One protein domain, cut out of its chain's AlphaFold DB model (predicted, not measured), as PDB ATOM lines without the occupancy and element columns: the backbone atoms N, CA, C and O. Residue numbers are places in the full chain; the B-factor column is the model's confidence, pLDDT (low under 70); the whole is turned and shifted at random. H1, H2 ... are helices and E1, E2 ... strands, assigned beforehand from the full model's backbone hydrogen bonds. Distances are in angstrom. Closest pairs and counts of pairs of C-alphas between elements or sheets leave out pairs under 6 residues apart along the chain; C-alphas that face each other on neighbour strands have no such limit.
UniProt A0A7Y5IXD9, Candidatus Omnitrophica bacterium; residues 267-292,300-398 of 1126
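What this domain is: This is residues 267 to 292 and 300 to 398 of the 1126 residues of a protein of Candidatus Omnitrophica bacterium (UniProt A0A7Y5IXD9). Amid little regular structure, antiparallel sheets E1-E6-E3-E4 and E2-E5 make a sandwich, face to face, with long loops round it. H1 precedes the strands; 49 of 125 printed residues are in named elements, mostly strand. It is compact, radius of gyration of the C-alphas 15.3 A, spans 47, 34 and 32 A.

How they stand to each other: E6, residues 387 to 397, neighbours E3, residues 334 to 340, with N 338 and O 392 within hydrogen-bond range at 3.0 A. E3 forms a hairpin with E4, residues 355 to 359; N 339 and O 357 are 2.9 A apart. The closest C-alphas of E4 and E5, residues 374 to 381, are Ser 359 and Glu 375, 5.6 A.

Where its parts are: E6 spans 31.8 A, ending at C-alpha 397 (-42.302, -1.047, -3.940). E2, residues 309 to 317, spans 26.8 A; E1 is residues 300 to 304. H1, residues 288 to 291, begins at (-32.862, 6.705, -18.318).

The domain as a whole: Residues 293 to 299 are cut out; C-alphas 292 and 300 are 12.8 A apart. Links E2-E3, E3-E4 and E4-E5 are long; 24 residues are under pLDDT 70.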
ATOM      1  N   PHE A 267     -39.233   5.046 -15.531       89.56
ATOM      2  CA  PHE A 267     -39.463   4.134 -16.639       89.56
ATOM      3  C   PHE A 267     -38.902   2.760 -16.282       89.56
ATOM      4  O   PHE A 267     -37.711   2.510 -16.411       89.56
ATOM      5  N   ASP A 268     -39.782   1.859 -15.865       85.75
ATOM      6  CA  ASP A 268     -39.443   0.469 -15.563       85.75
ATOM      7  C   ASP A 268     -39.001  -0.286 -16.837       85.75
ATOM      8  O   ASP A 268     -39.775  -0.443 -17.795       85.75
ATOM      9  N   ALA A 269     -37.759  -0.778 -16.843       81.50
ATOM     10  CA  ALA A 269     -37.194  -1.579 -17.930       81.50
ATOM     11  C   ALA A 269     -37.930  -2.923 -18.159       81.50
ATOM     12  O   ALA A 269     -37.873  -3.493 -19.259       81.50
ATOM     13  N   ASN A 270     -38.645  -3.439 -17.156       79.00
ATOM     14  CA  ASN A 270     -39.364  -4.710 -17.169       79.00
ATOM     15  C   ASN A 270     -40.612  -4.707 -16.260       79.00
ATOM     16  O   ASN A 270     -40.718  -5.513 -15.334       79.00
ATOM     17  N   ALA A 271     -41.644  -3.967 -16.684       71.75
ATOM     18  CA  ALA A 271     -43.004  -3.916 -16.108       71.75
ATOM     19  C   ALA A 271     -43.796  -5.250 -16.038       71.75
ATOM     20  O   ALA A 271     -45.032  -5.278 -16.019       71.75
ATOM     21  N   THR A 272     -43.111  -6.394 -16.053       70.81
ATOM     22  CA  THR A 272     -43.645  -7.723 -15.740       70.81
ATOM     23  C   THR A 272     -42.963  -8.402 -14.546       70.81
ATOM     24  O   THR A 272     -43.400  -9.496 -14.172       70.81
ATOM     25  N   THR A 273     -41.925  -7.795 -13.956       69.31
ATOM     26  CA  THR A 273     -41.133  -8.335 -12.838       69.31
ATOM     27  C   THR A 273     -40.801  -7.202 -11.862       69.31
ATOM     28  O   THR A 273     -39.957  -6.395 -12.187       69.31
ATOM     29  N   ASP A 274     -41.473  -7.172 -10.710       68.25
ATOM     30  CA  ASP A 274     -41.316  -6.196  -9.609       68.25
ATOM     31  C   ASP A 274     -40.377  -6.807  -8.549       68.25
ATOM     32  O   ASP A 274     -40.672  -7.896  -8.021       68.25
ATOM     33  N   ASP A 275     -39.217  -6.185  -8.318       70.06
ATOM     34  CA  ASP A 275     -38.109  -6.715  -7.523       70.06
ATOM     35  C   ASP A 275     -37.968  -6.090  -6.130       70.06
ATOM     36  O   ASP A 275     -37.002  -5.429  -5.772       70.06
ATOM     37  N   THR A 276     -38.885  -6.482  -5.254       74.38
ATOM     38  CA  THR A 276     -38.830  -6.201  -3.806       74.38
ATOM     39  C   THR A 276     -37.602  -6.773  -3.040       74.38
ATOM     40  O   THR A 276     -37.656  -6.893  -1.807       74.38
ATOM     41  N   THR A 277     -36.530  -7.240  -3.702       73.19
ATOM     42  CA  THR A 277     -35.353  -7.852  -3.048       73.19
ATOM     43  C   THR A 277     -34.185  -6.881  -2.898       73.19
ATOM     44  O   THR A 277     -33.926  -6.058  -3.760       73.19
ATOM     45  N   ARG A 278     -33.450  -6.988  -1.779       73.81
ATOM     46  CA  ARG A 278     -32.304  -6.118  -1.489       73.81
ATOM     47  C   ARG A 278     -31.020  -6.928  -1.225       73.81
ATOM     48  O   ARG A 278     -31.047  -7.800  -0.350       73.81
ATOM     49  N   PRO A 279     -29.898  -6.635  -1.915       75.44
ATOM     50  CA  PRO A 279     -29.795  -5.690  -3.029       75.44
ATOM     51  C   PRO A 279     -30.498  -6.240  -4.293       75.44
ATOM     52  O   PRO A 279     -30.738  -7.453  -4.366       75.44
ATOM     53  N   PRO A 280     -30.875  -5.366  -5.240       78.62
ATOM     54  CA  PRO A 280     -31.784  -5.718  -6.328       78.62
ATOM     55  C   PRO A 280     -31.134  -6.567  -7.418       78.62
ATOM     56  O   PRO A 280     -29.949  -6.461  -7.746       78.62
ATOM     57  N   THR A 281     -31.930  -7.415  -8.055       75.62
ATOM     58  CA  THR A 281     -31.491  -8.256  -9.173       75.62
ATOM     59  C   THR A 281     -31.361  -7.490 -10.492       75.62
ATOM     60  O   THR A 281     -30.865  -8.067 -11.462       75.62
ATOM     61  N   GLY A 282     -31.751  -6.211 -10.537       75.06
ATOM     62  CA  GLY A 282     -31.570  -5.326 -11.689       75.06
ATOM     63  C   GLY A 282     -32.401  -5.722 -12.905       75.06
ATOM     64  O   GLY A 282     -31.942  -5.589 -14.041       75.06
ATOM     65  N   ASN A 283     -33.597  -6.271 -12.681       75.56
ATOM     66  CA  ASN A 283     -34.510  -6.625 -13.767       75.56
ATOM     67  C   ASN A 283     -35.344  -5.427 -14.243       75.56
ATOM     68  O   ASN A 283     -35.748  -5.421 -15.402       75.56
ATOM     69  N   ASP A 284     -35.565  -4.462 -13.359       78.38
ATOM     70  CA  ASP A 284     -36.578  -3.405 -13.360       78.38
ATOM     71  C   ASP A 284     -35.990  -2.033 -12.991       78.38
ATOM     72  O   ASP A 284     -36.720  -1.105 -12.672       78.38
ATOM     73  N   PHE A 285     -34.667  -1.863 -13.102       90.00
ATOM     74  CA  PHE A 285     -34.028  -0.552 -12.968       90.00
ATOM     75  C   PHE A 285     -34.644   0.498 -13.904       90.00
ATOM     76  O   PHE A 285     -35.076   0.192 -15.022       90.00
ATOM     77  N   HIS A 286     -34.595   1.756 -13.461       92.62
ATOM     78  CA  HIS A 286     -34.991   2.917 -14.255       92.62
ATOM     79  C   HIS A 286     -34.215   2.988 -15.575       92.62
ATOM     80  O   HIS A 286     -32.986   3.076 -15.589       92.62
ATOM     81  N   ASP A 287     -34.935   3.003 -16.692       92.81
ATOM     82  CA  ASP A 287     -34.378   3.172 -18.031       92.81
ATOM     83  C   ASP A 287     -34.309   4.666 -18.394       92.81
ATOM     84  O   ASP A 287     -35.214   5.227 -19.021       92.81
ATOM     85  N   PHE A 288     -33.213   5.317 -17.988       92.81
ATOM     86  CA  PHE A 288     -32.862   6.705 -18.318       92.81
ATOM     87  C   PHE A 288     -32.999   6.996 -19.819       92.81
ATOM     88  O   PHE A 288     -33.490   8.057 -20.224       92.81
ATOM     89  N   GLY A 289     -32.586   6.041 -20.653       92.62
ATOM     90  CA  GLY A 289     -32.634   6.147 -22.104       92.62
ATOM     91  C   GLY A 289     -34.063   6.215 -22.645       92.62
ATOM     92  O   GLY A 289     -34.424   7.166 -23.348       92.62
ATOM     93  N   LEU A 290     -34.917   5.250 -22.296       91.94
ATOM     94  CA  LEU A 290     -36.326   5.220 -22.702       91.94
ATOM     95  C   LEU A 290     -37.140   6.352 -22.070       91.94
ATOM     96  O   LEU A 290     -38.030   6.882 -22.742       91.94
ATOM     97  N   ALA A 291     -36.806   6.783 -20.852       90.62
ATOM     98  CA  ALA A 291     -37.410   7.945 -20.202       90.62
ATOM     99  C   ALA A 291     -37.206   9.241 -21.022       90.62
ATOM    100  O   ALA A 291     -38.135  10.050 -21.138       90.62
ATOM    101  N   LYS A 292     -36.045   9.384 -21.687       89.44
ATOM    102  CA  LYS A 292     -35.744  10.439 -22.683       89.44
ATOM    103  C   LYS A 292     -36.190  10.128 -24.121       89.44
ATOM    104  O   LYS A 292     -36.056  10.974 -25.006       89.44
ATOM    105  N   LEU A 300     -26.443   5.362 -15.564       89.94
ATOM    106  CA  LEU A 300     -25.598   6.500 -15.941       89.94
ATOM    107  C   LEU A 300     -24.132   6.141 -15.688       89.94
ATOM    108  O   LEU A 300     -23.798   5.742 -14.569       89.94
ATOM    109  N   THR A 301     -23.260   6.286 -16.685       88.25
ATOM    110  CA  THR A 301     -21.830   5.943 -16.599       88.25
ATOM    111  C   THR A 301     -20.942   7.168 -16.384       88.25
ATOM    112  O   THR A 301     -21.043   8.191 -17.072       88.25
ATOM    113  N   PHE A 302     -20.007   7.023 -15.447       83.25
ATOM    114  CA  PHE A 302     -19.049   8.046 -15.044       83.25
ATOM    115  C   PHE A 302     -17.628   7.501 -15.091       83.25
ATOM    116  O   PHE A 302     -17.367   6.376 -14.661       83.25
ATOM    117  N   THR A 303     -16.691   8.328 -15.546       84.31
ATOM    118  CA  THR A 303     -15.267   7.998 -15.583       84.31
ATOM    119  C   THR A 303     -14.534   8.703 -14.440       84.31
ATOM    120  O   THR A 303     -14.365   9.924 -14.430       84.31
ATOM    121  N   VAL A 304     -14.067   7.920 -13.466       77.44
ATOM    122  CA  VAL A 304     -13.282   8.402 -12.322       77.44
ATOM    123  C   VAL A 304     -11.798   8.320 -12.666       77.44
ATOM    124  O   VAL A 304     -11.244   7.231 -12.821       77.44
ATOM    125  N   GLU A 305     -11.139   9.474 -12.785       73.75
ATOM    126  CA  GLU A 305      -9.747   9.573 -13.259       73.75
ATOM    127  C   GLU A 305      -8.714   9.847 -12.151       73.75
ATOM    128  O   GLU A 305      -7.513   9.696 -12.384       73.75
ATOM    129  N   ALA A 306      -9.153  10.219 -10.942       68.25
ATOM    130  CA  ALA A 306      -8.275  10.615  -9.839       68.25
ATOM    131  C   ALA A 306      -8.611   9.891  -8.514       68.25
ATOM    132  O   ALA A 306      -9.785   9.761  -8.163       68.25
ATOM    133  N   PRO A 307      -7.605   9.451  -7.726       66.88
ATOM    134  CA  PRO A 307      -7.842   8.891  -6.399       66.88
ATOM    135  C   PRO A 307      -8.417   9.943  -5.443       66.88
ATOM    136  O   PRO A 307      -7.773  10.961  -5.193       66.88
ATOM    137  N   GLY A 308      -9.567   9.652  -4.832       64.56
ATOM    138  CA  GLY A 308     -10.210  10.541  -3.862       64.56
ATOM    139  C   GLY A 308     -11.198  11.533  -4.477       64.56
ATOM    140  O   GLY A 308     -11.610  12.457  -3.783       64.56
ATOM    141  N   ALA A 309     -11.586  11.336  -5.742       69.19
ATOM    142  CA  ALA A 309     -12.726  12.018  -6.341       69.19
ATOM    143  C   ALA A 309     -13.982  11.824  -5.474       69.19
ATOM    144  O   ALA A 309     -14.305  10.694  -5.096       69.19
ATOM    145  N   VAL A 310     -14.686  12.912  -5.163       71.31
ATOM    146  CA  VAL A 310     -15.986  12.839  -4.491       71.31
ATOM    147  C   VAL A 310     -17.049  12.614  -5.558       71.31
ATOM    148  O   VAL A 310     -17.077  13.315  -6.566       71.31
ATOM    149  N   PHE A 311     -17.903  11.623  -5.343       78.06
ATOM    150  CA  PHE A 311     -19.101  11.386  -6.131       78.06
ATOM    151  C   PHE A 311     -20.313  11.591  -5.234       78.06
ATOM    152  O   PHE A 311     -20.442  10.939  -4.191       78.06
ATOM    153  N   GLN A 312     -21.206  12.474  -5.657       81.88
ATOM    154  CA  GLN A 312     -22.462  12.743  -4.994       81.88
ATOM    155  C   GLN A 312     -23.599  12.665  -6.016       81.88
ATOM    156  O   GLN A 312     -23.485  13.164  -7.132       81.88
ATOM    157  N   ALA A 313     -24.688  12.006  -5.638       85.75
ATOM    158  CA  ALA A 313     -25.887  11.895  -6.457       85.75
ATOM    159  C   ALA A 313     -27.119  12.023  -5.566       85.75
ATOM    160  O   ALA A 313     -27.166  11.417  -4.494       85.75
ATOM    161  N   ILE A 314     -28.092  12.819  -6.006       86.94
ATOM    162  CA  ILE A 314     -29.296  13.154  -5.244       86.94
ATOM    163  C   ILE A 314     -30.520  12.827  -6.089       86.94
ATOM    164  O   ILE A 314     -30.778  13.496  -7.087       86.94
ATOM    165  N   LEU A 315     -31.281  11.818  -5.674       91.75
ATOM    166  CA  LEU A 315     -32.546  11.433  -6.292       91.75
ATOM    167  C   LEU A 315     -33.708  12.062  -5.515       91.75
ATOM    168  O   LEU A 315     -33.748  11.997  -4.290       91.75
ATOM    169  N   LYS A 316     -34.674  12.639  -6.228       89.88
ATOM    170  CA  LYS A 316     -35.936  13.186  -5.710       89.88
ATOM    171  C   LYS A 316     -37.090  12.742  -6.599       89.88
ATOM    172  O   LYS A 316     -36.883  12.488  -7.784       89.88
ATOM    173  N   TRP A 317     -38.315  12.695  -6.074       92.00
ATOM    174  CA  TRP A 317     -39.493  12.409  -6.906       92.00
ATOM    175  C   TRP A 317     -40.760  13.184  -6.534       92.00
ATOM    176  O   TRP A 317     -40.849  13.813  -5.480       92.00
ATOM    177  N   ASP A 318     -41.745  13.181  -7.441       89.56
ATOM    178  CA  ASP A 318     -42.924  14.066  -7.429       89.56
ATOM    179  C   ASP A 318     -44.030  13.712  -6.423       89.56
ATOM    180  O   ASP A 318     -45.233  13.741  -6.712       89.56
ATOM    181  N   GLU A 319     -43.625  13.428  -5.193       91.19
ATOM    182  CA  GLU A 319     -44.482  13.130  -4.052       91.19
ATOM    183  C   GLU A 319     -44.251  14.123  -2.899       91.19
ATOM    184  O   GLU A 319     -43.293  14.895  -2.933       91.19
ATOM    185  N   PRO A 320     -45.170  14.214  -1.920       86.25
ATOM    186  CA  PRO A 320     -45.015  15.161  -0.827       86.25
ATOM    187  C   PRO A 320     -44.092  14.594   0.254       86.25
ATOM    188  O   PRO A 320     -44.034  13.384   0.471       86.25
ATOM    189  N   PHE A 321     -43.434  15.482   0.987       81.31
ATOM    190  CA  PHE A 321     -42.581  15.127   2.120       81.31
ATOM    191  C   PHE A 321     -43.410  14.572   3.304       81.31
ATOM    192  O   PHE A 321     -44.623  14.782   3.413       81.31
ATOM    193  N   GLY A 322     -42.765  13.764   4.144       62.53
ATOM    194  CA  GLY A 322     -43.356  12.861   5.133       62.53
ATOM    195  C   GLY A 322     -43.142  13.229   6.596       62.53
ATOM    196  O   GLY A 322     -43.663  12.518   7.461       62.53
ATOM    197  N   GLY A 323     -42.444  14.327   6.891       56.88
ATOM    198  CA  GLY A 323     -42.633  15.043   8.155       56.88
ATOM    199  C   GLY A 323     -41.403  15.630   8.842       56.88
ATOM    200  O   GLY A 323     -41.602  16.331   9.834       56.88
ATOM    201  N   VAL A 324     -40.173  15.359   8.392       65.50
ATOM    202  CA  VAL A 324     -38.969  15.978   8.981       65.50
ATOM    203  C   VAL A 324     -38.637  17.259   8.227       65.50
ATOM    204  O   VAL A 324     -38.621  18.327   8.832       65.50
ATOM    205  N   PHE A 325     -38.439  17.168   6.912       64.88
ATOM    206  CA  PHE A 325     -37.991  18.291   6.074       64.88
ATOM    207  C   PHE A 325     -39.125  18.944   5.266       64.88
ATOM    208  O   PHE A 325     -38.923  19.953   4.595       64.88
ATOM    209  N   GLY A 326     -40.348  18.423   5.375       64.25
ATOM    210  CA  GLY A 326     -41.552  19.042   4.828       64.25
ATOM    211  C   GLY A 326     -42.818  18.432   5.422       64.25
ATOM    212  O   GLY A 326     -42.814  17.296   5.900       64.25
ATOM    213  N   ALA A 327     -43.916  19.189   5.418       66.69
ATOM    214  CA  ALA A 327     -45.209  18.676   5.850       66.69
ATOM    215  C   ALA A 327     -45.905  17.929   4.705       66.69
ATOM    216  O   ALA A 327     -45.852  18.353   3.552       66.69
ATOM    217  N   GLY A 328     -46.598  16.843   5.047       81.88
ATOM    218  CA  GLY A 328     -47.356  16.035   4.101       81.88
ATOM    219  C   GLY A 328     -47.582  14.606   4.601       81.88
ATOM    220  O   GLY A 328     -47.248  14.276   5.741       81.88
ATOM    221  N   PRO A 329     -48.215  13.751   3.779       83.12
ATOM    222  CA  PRO A 329     -48.374  12.329   4.070       83.12
ATOM    223  C   PRO A 329     -47.110  11.493   3.790       83.12
ATOM    224  O   PRO A 329     -47.090  10.330   4.185       83.12
ATOM    225  N   GLY A 330     -46.089  12.050   3.133       85.44
ATOM    226  CA  GLY A 330     -44.892  11.331   2.691       85.44
ATOM    227  C   GLY A 330     -45.032  10.628   1.345       85.44
ATOM    228  O   GLY A 330     -46.103  10.613   0.726       85.44
ATOM    229  N   ALA A 331     -43.930  10.016   0.921       90.62
ATOM    230  CA  ALA A 331     -43.833   9.262  -0.319       90.62
ATOM    231  C   ALA A 331     -44.699   7.985  -0.302       90.62
ATOM    232  O   ALA A 331     -44.840   7.296   0.714       90.62
ATOM    233  N   GLY A 332     -45.320   7.694  -1.444       92.69
ATOM    234  CA  GLY A 332     -46.081   6.484  -1.759       92.69
ATOM    235  C   GLY A 332     -45.354   5.525  -2.715       92.69
ATOM    236  O   GLY A 332     -45.885   4.441  -2.990       92.69
ATOM    237  N   ALA A 333     -44.181   5.912  -3.207       91.06
ATOM    238  CA  ALA A 333     -43.136   5.059  -3.765       91.06
ATOM    239  C   ALA A 333     -41.983   4.870  -2.760       91.06
ATOM    240  O   ALA A 333     -41.835   5.673  -1.837       91.06
ATOM    241  N   ASP A 334     -41.206   3.811  -2.975       90.69
ATOM    242  CA  ASP A 334     -40.001   3.396  -2.248       90.69
ATOM    243  C   ASP A 334     -38.948   3.173  -3.350       90.69
ATOM    244  O   ASP A 334     -39.133   2.281  -4.189       90.69
ATOM    245  N   LEU A 335     -37.948   4.054  -3.445       91.31
ATOM    246  CA  LEU A 335     -36.954   4.065  -4.526       91.31
ATOM    247  C   LEU A 335     -35.554   4.054  -3.927       91.31
ATOM    248  O   LEU A 335     -35.214   4.975  -3.193       91.31
ATOM    249  N   ASP A 336     -34.734   3.082  -4.313       90.56
ATOM    250  CA  ASP A 336     -33.344   2.982  -3.868       90.56
ATOM    251  C   ASP A 336     -32.386   3.511  -4.961       90.56
ATOM    252  O   ASP A 336     -32.639   3.405  -6.166       90.56
ATOM    253  N   LEU A 337     -31.236   4.042  -4.543       91.69
ATOM    254  CA  LEU A 337     -30.164   4.553  -5.398       91.69
ATOM    255  C   LEU A 337     -28.874   3.755  -5.150       91.69
ATOM    256  O   LEU A 337     -28.379   3.708  -4.022       91.69
ATOM    257  N   TYR A 338     -28.277   3.175  -6.194       90.44
ATOM    258  CA  TYR A 338     -27.048   2.375  -6.084       90.44
ATOM    259  C   TYR A 338     -25.960   2.860  -7.046       90.44
ATOM    260  O   TYR A 338     -26.187   2.994  -8.247       90.44
ATOM    261  N   LEU A 339     -24.743   3.048  -6.531       89.12
ATOM    262  CA  LEU A 339     -23.531   3.261  -7.323       89.12
ATOM    263  C   LEU A 339     -22.740   1.949  -7.389       89.12
ATOM    264  O   LEU A 339     -22.343   1.413  -6.350       89.12
ATOM    265  N   VAL A 340     -22.481   1.441  -8.593       88.31
ATOM    266  CA  VAL A 340     -21.873   0.122  -8.839       88.31
ATOM    267  C   VAL A 340     -20.654   0.187  -9.768       88.31
ATOM    268  O   VAL A 340     -20.443   1.166 -10.479       88.31
ATOM    269  N   SER A 341     -19.827  -0.860  -9.757       86.06
ATOM    270  CA  SER A 341     -18.583  -0.956 -10.545       86.06
ATOM    271  C   SER A 341     -18.677  -1.771 -11.846       86.06
ATOM    272  O   SER A 341     -17.748  -1.743 -12.646       86.06
ATOM    273  N   ASP A 342     -19.752  -2.540 -12.030       84.56
ATOM    274  CA  ASP A 342     -19.979  -3.454 -13.157       84.56
ATOM    275  C   ASP A 342     -21.493  -3.686 -13.317       84.56
ATOM    276  O   ASP A 342     -22.167  -4.100 -12.371       84.56
ATOM    277  N   THR A 343     -22.047  -3.431 -14.503       79.25
ATOM    278  CA  THR A 343     -23.485  -3.603 -14.800       79.25
ATOM    279  C   THR A 343     -23.863  -5.019 -15.245       79.25
ATOM    280  O   THR A 343     -25.036  -5.314 -15.469       79.25
ATOM    281  N   SER A 344     -22.896  -5.931 -15.383       67.56
ATOM    282  CA  SER A 344     -23.107  -7.258 -15.978       67.56
ATOM    283  C   SER A 344     -23.593  -8.349 -15.011       67.56
ATOM    284  O   SER A 344     -23.806  -9.491 -15.439       67.56
ATOM    285  N   VAL A 345     -23.784  -8.024 -13.727       58.03
ATOM    286  CA  VAL A 345     -24.143  -8.980 -12.664       58.03
ATOM    287  C   VAL A 345     -25.334  -8.456 -11.843       58.03
ATOM    288  O   VAL A 345     -25.261  -7.323 -11.370       58.03
ATOM    289  N   PRO A 346     -26.409  -9.247 -11.627       65.00
ATOM    290  CA  PRO A 346     -27.482  -8.879 -10.693       65.00
ATOM    291  C   PRO A 346     -26.906  -8.680  -9.282       65.00
ATOM    292  O   PRO A 346     -26.068  -9.480  -8.868       65.00
ATOM    293  N   LEU A 347     -27.344  -7.667  -8.524       69.88
ATOM    294  CA  LEU A 347     -26.723  -7.280  -7.245       69.88
ATOM    295  C   LEU A 347     -27.134  -8.224  -6.096       69.88
ATOM    296  O   LEU A 347     -27.745  -7.830  -5.111       69.88
ATOM    297  N   THR A 348     -26.811  -9.511  -6.205       63.91
ATOM    298  CA  THR A 348     -27.279 -10.516  -5.243       63.91
ATOM    299  C   THR A 348     -26.582 -10.421  -3.880       63.91
ATOM    300  O   THR A 348     -25.396 -10.087  -3.774       63.91
ATOM    301  N   GLU A 349     -27.313 -10.764  -2.810       50.41
ATOM    302  CA  GLU A 349     -26.823 -10.772  -1.422       50.41
ATOM    303  C   GLU A 349     -25.597 -11.704  -1.261       50.41
ATOM    304  O   GLU A 349     -25.710 -12.916  -1.051       50.41
ATOM    305  N   GLY A 350     -24.396 -11.128  -1.376       52.34
ATOM    306  CA  GLY A 350     -23.119 -11.851  -1.338       52.34
ATOM    307  C   GLY A 350     -22.032 -11.297  -2.267       52.34
ATOM    308  O   GLY A 350     -20.857 -11.595  -2.049       52.34
ATOM    309  N   GLU A 351     -22.384 -10.466  -3.250       58.22
ATOM    310  CA  GLU A 351     -21.456  -9.888  -4.240       58.22
ATOM    311  C   GLU A 351     -21.037  -8.448  -3.883       58.22
ATOM    312  O   GLU A 351     -20.888  -7.576  -4.737       58.22
ATOM    313  N   SER A 352     -20.773  -8.212  -2.591       54.19
ATOM    314  CA  SER A 352     -20.468  -6.906  -1.967       54.19
ATOM    315  C   SER A 352     -19.160  -6.227  -2.419       54.19
ATOM    316  O   SER A 352     -18.615  -5.398  -1.695       54.19
ATOM    317  N   GLY A 353     -18.586  -6.652  -3.544       66.06
ATOM    318  CA  GLY A 353     -17.504  -5.955  -4.232       66.06
ATOM    319  C   GLY A 353     -17.990  -5.072  -5.382       66.06
ATOM    320  O   GLY A 353     -17.186  -4.291  -5.873       66.06
ATOM    321  N   ASN A 354     -19.254  -5.207  -5.813       82.38
ATOM    322  CA  ASN A 354     -19.798  -4.423  -6.923       82.38
ATOM    323  C   ASN A 354     -20.428  -3.093  -6.480       82.38
ATOM    324  O   ASN A 354     -20.213  -2.075  -7.126       82.38
ATOM    325  N   ILE A 355     -21.189  -3.093  -5.379       85.81
ATOM    326  CA  ILE A 355     -21.799  -1.877  -4.823       85.81
ATOM    327  C   ILE A 355     -20.703  -1.038  -4.154       85.81
ATOM    328  O   ILE A 355     -20.036  -1.499  -3.226       85.81
ATOM    329  N   LEU A 356     -20.520   0.185  -4.645       84.69
ATOM    330  CA  LEU A 356     -19.554   1.174  -4.161       84.69
ATOM    331  C   LEU A 356     -20.181   2.111  -3.121       84.69
ATOM    332  O   LEU A 356     -19.519   2.496  -2.158       84.69
ATOM    333  N   ALA A 357     -21.456   2.453  -3.312       86.38
ATOM    334  CA  ALA A 357     -22.309   3.142  -2.349       86.38
ATOM    335  C   ALA A 357     -23.787   2.842  -2.646       86.38
ATOM    336  O   ALA A 357     -24.140   2.517  -3.778       86.38
ATOM    337  N   GLU A 358     -24.639   2.962  -1.633       90.00
ATOM    338  CA  GLU A 358     -26.089   2.786  -1.745       90.00
ATOM    339  C   GLU A 358     -26.805   3.795  -0.835       90.00
ATOM    340  O   GLU A 358     -26.297   4.117   0.244       90.00
ATOM    341  N   SER A 359     -27.960   4.284  -1.279       87.62
ATOM    342  CA  SER A 359     -28.926   5.067  -0.505       87.62
ATOM    343  C   SER A 359     -30.291   4.405  -0.688       87.62
ATOM    344  O   SER A 359     -30.638   3.990  -1.790       87.62
ATOM    345  N   VAL A 360     -30.942   4.123   0.434       88.06
ATOM    346  CA  VAL A 360     -31.803   2.947   0.639       88.06
ATOM    347  C   VAL A 360     -32.703   3.148   1.869       88.06
ATOM    348  O   VAL A 360     -32.886   2.235   2.698       88.06
ATOM    349  N   ASP A 361     -33.121   4.395   2.087       84.19
ATOM    350  CA  ASP A 361     -33.978   4.776   3.201       84.19
ATOM    351  C   ASP A 361     -35.415   4.310   2.930       84.19
ATOM    352  O   ASP A 361     -35.894   4.258   1.810       84.19
ATOM    353  N   ILE A 362     -36.133   3.905   3.979       84.44
ATOM    354  CA  ILE A 362     -37.432   3.241   3.793       84.44
ATOM    355  C   ILE A 362     -38.559   4.281   3.743       84.44
ATOM    356  O   ILE A 362     -39.050   4.734   4.793       84.44
ATOM    357  N   GLN A 363     -39.048   4.586   2.545       88.62
ATOM    358  CA  GLN A 363     -40.260   5.366   2.310       88.62
ATOM    359  C   GLN A 363     -41.530   4.503   2.438       88.62
ATOM    360  O   GLN A 363     -41.598   3.556   3.233       88.62
ATOM    361  N   GLY A 364     -42.634   4.938   1.824       85.00
ATOM    362  CA  GLY A 364     -43.979   4.413   2.023       85.00
ATOM    363  C   GLY A 364     -44.519   3.605   0.848       85.00
ATOM    364  O   GLY A 364     -43.810   3.126  -0.020       85.00
ATOM    365  N   THR A 365     -45.837   3.420   0.842       88.75
ATOM    366  CA  THR A 365     -46.550   2.826  -0.299       88.75
ATOM    367  C   THR A 365     -47.805   3.630  -0.596       88.75
ATOM    368  O   THR A 365     -48.331   4.316   0.280       88.75
ATOM    369  N   SER A 366     -48.380   3.456  -1.784       84.25
ATOM    370  CA  SER A 366     -49.649   4.073  -2.203       84.25
ATOM    371  C   SER A 366     -50.837   3.894  -1.233       84.25
ATOM    372  O   SER A 366     -51.822   4.625  -1.328       84.25
ATOM    373  N   THR A 367     -50.765   2.947  -0.284       87.50
ATOM    374  CA  THR A 367     -51.786   2.734   0.767       87.50
ATOM    375  C   THR A 367     -51.357   3.155   2.176       87.50
ATOM    376  O   THR A 367     -52.208   3.268   3.060       87.50
ATOM    377  N   ASN A 368     -50.064   3.395   2.392       87.94
ATOM    378  CA  ASN A 368     -49.484   3.883   3.640       87.94
ATOM    379  C   ASN A 368     -48.254   4.749   3.305       87.94
ATOM    380  O   ASN A 368     -47.122   4.269   3.451       87.94
ATOM    381  N   PRO A 369     -48.466   5.981   2.809       88.50
ATOM    382  CA  PRO A 369     -47.372   6.896   2.515       88.50
ATOM    383  C   PRO A 369     -46.633   7.297   3.800       88.50
ATOM    384  O   PRO A 369     -47.227   7.284   4.886       88.50
ATOM    385  N   ARG A 370     -45.325   7.544   3.682       83.56
ATOM    386  CA  ARG A 370     -44.413   8.011   4.745       83.56
ATOM    387  C   ARG A 370     -43.032   8.306   4.148       83.56
ATOM    388  O   ARG A 370     -42.739   7.853   3.050       83.56
ATOM    389  N   GLY A 371     -42.163   8.939   4.934       78.69
ATOM    390  CA  GLY A 371     -40.782   9.202   4.528       78.69
ATOM    391  C   GLY A 371     -40.681  10.328   3.504       78.69
ATOM    392  O   GLY A 371     -41.695  10.807   2.987       78.69
ATOM    393  N   GLU A 372     -39.453  10.766   3.266       81.94
ATOM    394  CA  GLU A 372     -39.146  11.831   2.318       81.94
ATOM    395  C   GLU A 372     -38.880  11.207   0.934       81.94
ATOM    396  O   GLU A 372     -38.198  10.185   0.878       81.94
ATOM    397  N   PRO A 373     -39.412  11.766  -0.171       89.00
ATOM    398  CA  PRO A 373     -39.167  11.297  -1.537       89.00
ATOM    399  C   PRO A 373     -37.772  11.726  -2.019       89.00
ATOM    400  O   PRO A 373     -37.639  12.608  -2.874       89.00
ATOM    401  N   TYR A 374     -36.744  11.177  -1.374       87.75
ATOM    402  CA  TYR A 374     -35.363  11.635  -1.441       87.75
ATOM    403  C   TYR A 374     -34.382  10.501  -1.119       87.75
ATOM    404  O   TYR A 374     -34.526   9.855  -0.085       87.75
ATOM    405  N   GLU A 375     -33.341  10.350  -1.937       88.19
ATOM    406  CA  GLU A 375     -32.168   9.506  -1.666       88.19
ATOM    407  C   GLU A 375     -30.874  10.266  -1.991       88.19
ATOM    408  O   GLU A 375     -30.840  11.087  -2.912       88.19
ATOM    409  N   ILE A 376     -29.786   9.987  -1.261       84.69
ATOM    410  CA  ILE A 376     -28.484  10.632  -1.478       84.69
ATOM    411  C   ILE A 376     -27.301   9.682  -1.291       84.69
ATOM    412  O   ILE A 376     -27.003   9.200  -0.200       84.69
ATOM    413  N   ILE A 377     -26.515   9.531  -2.352       84.81
ATOM    414  CA  ILE A 377     -25.154   9.006  -2.258       84.81
ATOM    415  C   ILE A 377     -24.195  10.188  -2.117       84.81
ATOM    416  O   ILE A 377     -24.266  11.140  -2.885       84.81
ATOM    417  N   SER A 378     -23.260  10.106  -1.170       82.00
ATOM    418  CA  SER A 378     -22.062  10.950  -1.113       82.00
ATOM    419  C   SER A 378     -20.888  10.080  -0.665       82.00
ATOM    420  O   SER A 378     -20.892   9.537   0.442       82.00
ATOM    421  N   THR A 379     -19.918   9.856  -1.552       79.25
ATOM    422  CA  THR A 379     -18.810   8.917  -1.319       79.25
ATOM    423  C   THR A 379     -17.522   9.371  -2.002       79.25
ATOM    424  O   THR A 379     -17.552  10.017  -3.045       79.25
ATOM    425  N   ALA A 380     -16.370   9.020  -1.429       79.88
ATOM    426  CA  ALA A 380     -15.067   9.256  -2.044       79.88
ATOM    427  C   ALA A 380     -14.580   7.979  -2.744       79.88
ATOM    428  O   ALA A 380     -14.390   6.942  -2.101       79.88
ATOM    429  N   ILE A 381     -14.350   8.054  -4.055       74.19
ATOM    430  CA  ILE A 381     -13.941   6.916  -4.880       74.19
ATOM    431  C   ILE A 381     -12.409   6.906  -4.996       74.19
ATOM    432  O   ILE A 381     -11.775   7.843  -5.483       74.19
ATOM    433  N   PHE A 382     -11.784   5.823  -4.528       74.81
ATOM    434  CA  PHE A 382     -10.326   5.678  -4.491       74.81
ATOM    435  C   PHE A 382      -9.831   4.733  -5.586       74.81
ATOM    436  O   PHE A 382      -9.730   3.523  -5.382       74.81
ATOM    437  N   VAL A 383      -9.475   5.308  -6.734       68.81
ATOM    438  CA  VAL A 383      -8.975   4.584  -7.912       68.81
ATOM    439  C   VAL A 383      -7.449   4.709  -8.030       68.81
ATOM    440  O   VAL A 383      -6.878   5.709  -7.601       68.81
ATOM    441  N   THR A 384      -6.756   3.704  -8.576       65.44
ATOM    442  CA  THR A 384      -5.293   3.779  -8.836       65.44
ATOM    443  C   THR A 384      -4.940   4.090 -10.288       65.44
ATOM    444  O   THR A 384      -3.835   4.548 -10.557       65.44
ATOM    445  N   ASP A 385      -5.884   3.828 -11.186       70.75
ATOM    446  CA  ASP A 385      -5.924   4.120 -12.618       70.75
ATOM    447  C   ASP A 385      -7.391   4.498 -12.932       70.75
ATOM    448  O   ASP A 385      -8.251   4.335 -12.066       70.75
ATOM    449  N   THR A 386      -7.705   4.966 -14.142       79.31
ATOM    450  CA  THR A 386      -9.086   5.299 -14.543       79.31
ATOM    451  C   THR A 386     -10.063   4.128 -14.345       79.31
ATOM    452  O   THR A 386      -9.781   3.012 -14.791       79.31
ATOM    453  N   GLN A 387     -11.221   4.387 -13.730       81.19
ATOM    454  CA  GLN A 387     -12.289   3.405 -13.497       81.19
ATOM    455  C   GLN A 387     -13.652   3.955 -13.944       81.19
ATOM    456  O   GLN A 387     -14.000   5.085 -13.611       81.19
ATOM    457  N   GLU A 388     -14.440   3.131 -14.637       87.25
ATOM    458  CA  GLU A 388     -15.865   3.390 -14.878       87.25
ATOM    459  C   GLU A 388     -16.696   2.974 -13.652       87.25
ATOM    460  O   GLU A 388     -16.428   1.952 -13.009       87.25
ATOM    461  N   VAL A 389     -17.687   3.795 -13.309       87.25
ATOM    462  CA  VAL A 389     -18.704   3.514 -12.289       87.25
ATOM    463  C   VAL A 389     -20.078   3.863 -12.849       87.25
ATOM    464  O   VAL A 389     -20.197   4.740 -13.705       87.25
ATOM    465  N   HIS A 390     -21.110   3.177 -12.372       89.06
ATOM    466  CA  HIS A 390     -22.453   3.255 -12.933       89.06
ATOM    467  C   HIS A 390     -23.478   3.520 -11.835       89.06
ATOM    468  O   HIS A 390     -23.442   2.874 -10.789       89.06
ATOM    469  N   LEU A 391     -24.389   4.456 -12.065       90.44
ATOM    470  CA  LEU A 391     -25.470   4.788 -11.140       90.44
ATOM    471  C   LEU A 391     -26.784   4.191 -11.651       90.44
ATOM    472  O   LEU A 391     -27.125   4.379 -12.820       90.44
ATOM    473  N   VAL A 392     -27.511   3.486 -10.784       91.69
ATOM    474  CA  VAL A 392     -28.813   2.869 -11.081       91.69
ATOM    475  C   VAL A 392     -29.851   3.279 -10.038       91.69
ATOM    476  O   VAL A 392     -29.518   3.482  -8.869       91.69
ATOM    477  N   VAL A 393     -31.106   3.400 -10.477       92.69
ATOM    478  CA  VAL A 393     -32.273   3.662  -9.622       92.69
ATOM    479  C   VAL A 393     -33.188   2.448  -9.686       92.69
ATOM    480  O   VAL A 393     -33.477   1.950 -10.775       92.69
ATOM    481  N   ASP A 394     -33.630   1.995  -8.523       89.94
ATOM    482  CA  ASP A 394     -34.395   0.769  -8.319       89.94
ATOM    483  C   ASP A 394     -35.767   1.080  -7.707       89.94
ATOM    484  O   ASP A 394     -35.888   2.005  -6.899       89.94
ATOM    485  N   HIS A 395     -36.811   0.335  -8.086       89.81
ATOM    486  CA  HIS A 395     -38.150   0.476  -7.503       89.81
ATOM    487  C   HIS A 395     -38.429  -0.677  -6.549       89.81
ATOM    488  O   HIS A 395     -38.738  -1.788  -6.961       89.81
ATOM    489  N   VAL A 396     -38.351  -0.394  -5.250       87.12
ATOM    490  CA  VAL A 396     -38.467  -1.430  -4.216       87.12
ATOM    491  C   VAL A 396     -39.926  -1.821  -3.982       87.12
ATOM    492  O   VAL A 396     -40.215  -2.975  -3.662       87.12
ATOM    493  N   GLN A 397     -40.849  -0.850  -4.046       87.31
ATOM    494  CA  GLN A 397     -42.302  -1.047  -3.940       87.31
ATOM    495  C   GLN A 397     -43.084   0.268  -4.128       87.31
ATOM    496  O   GLN A 397     -42.578   1.382  -4.005       87.31
ATOM    497  N   GLY A 398     -44.404   0.152  -4.300       88.00
ATOM    498  CA  GLY A 398     -45.332   1.271  -4.117       88.00
ATOM    499  C   GLY A 398     -45.912   1.804  -5.423       88.00
ATOM    500  O   GLY A 398     -46.649   1.092  -6.102       88.00
TER     501      GLY A 398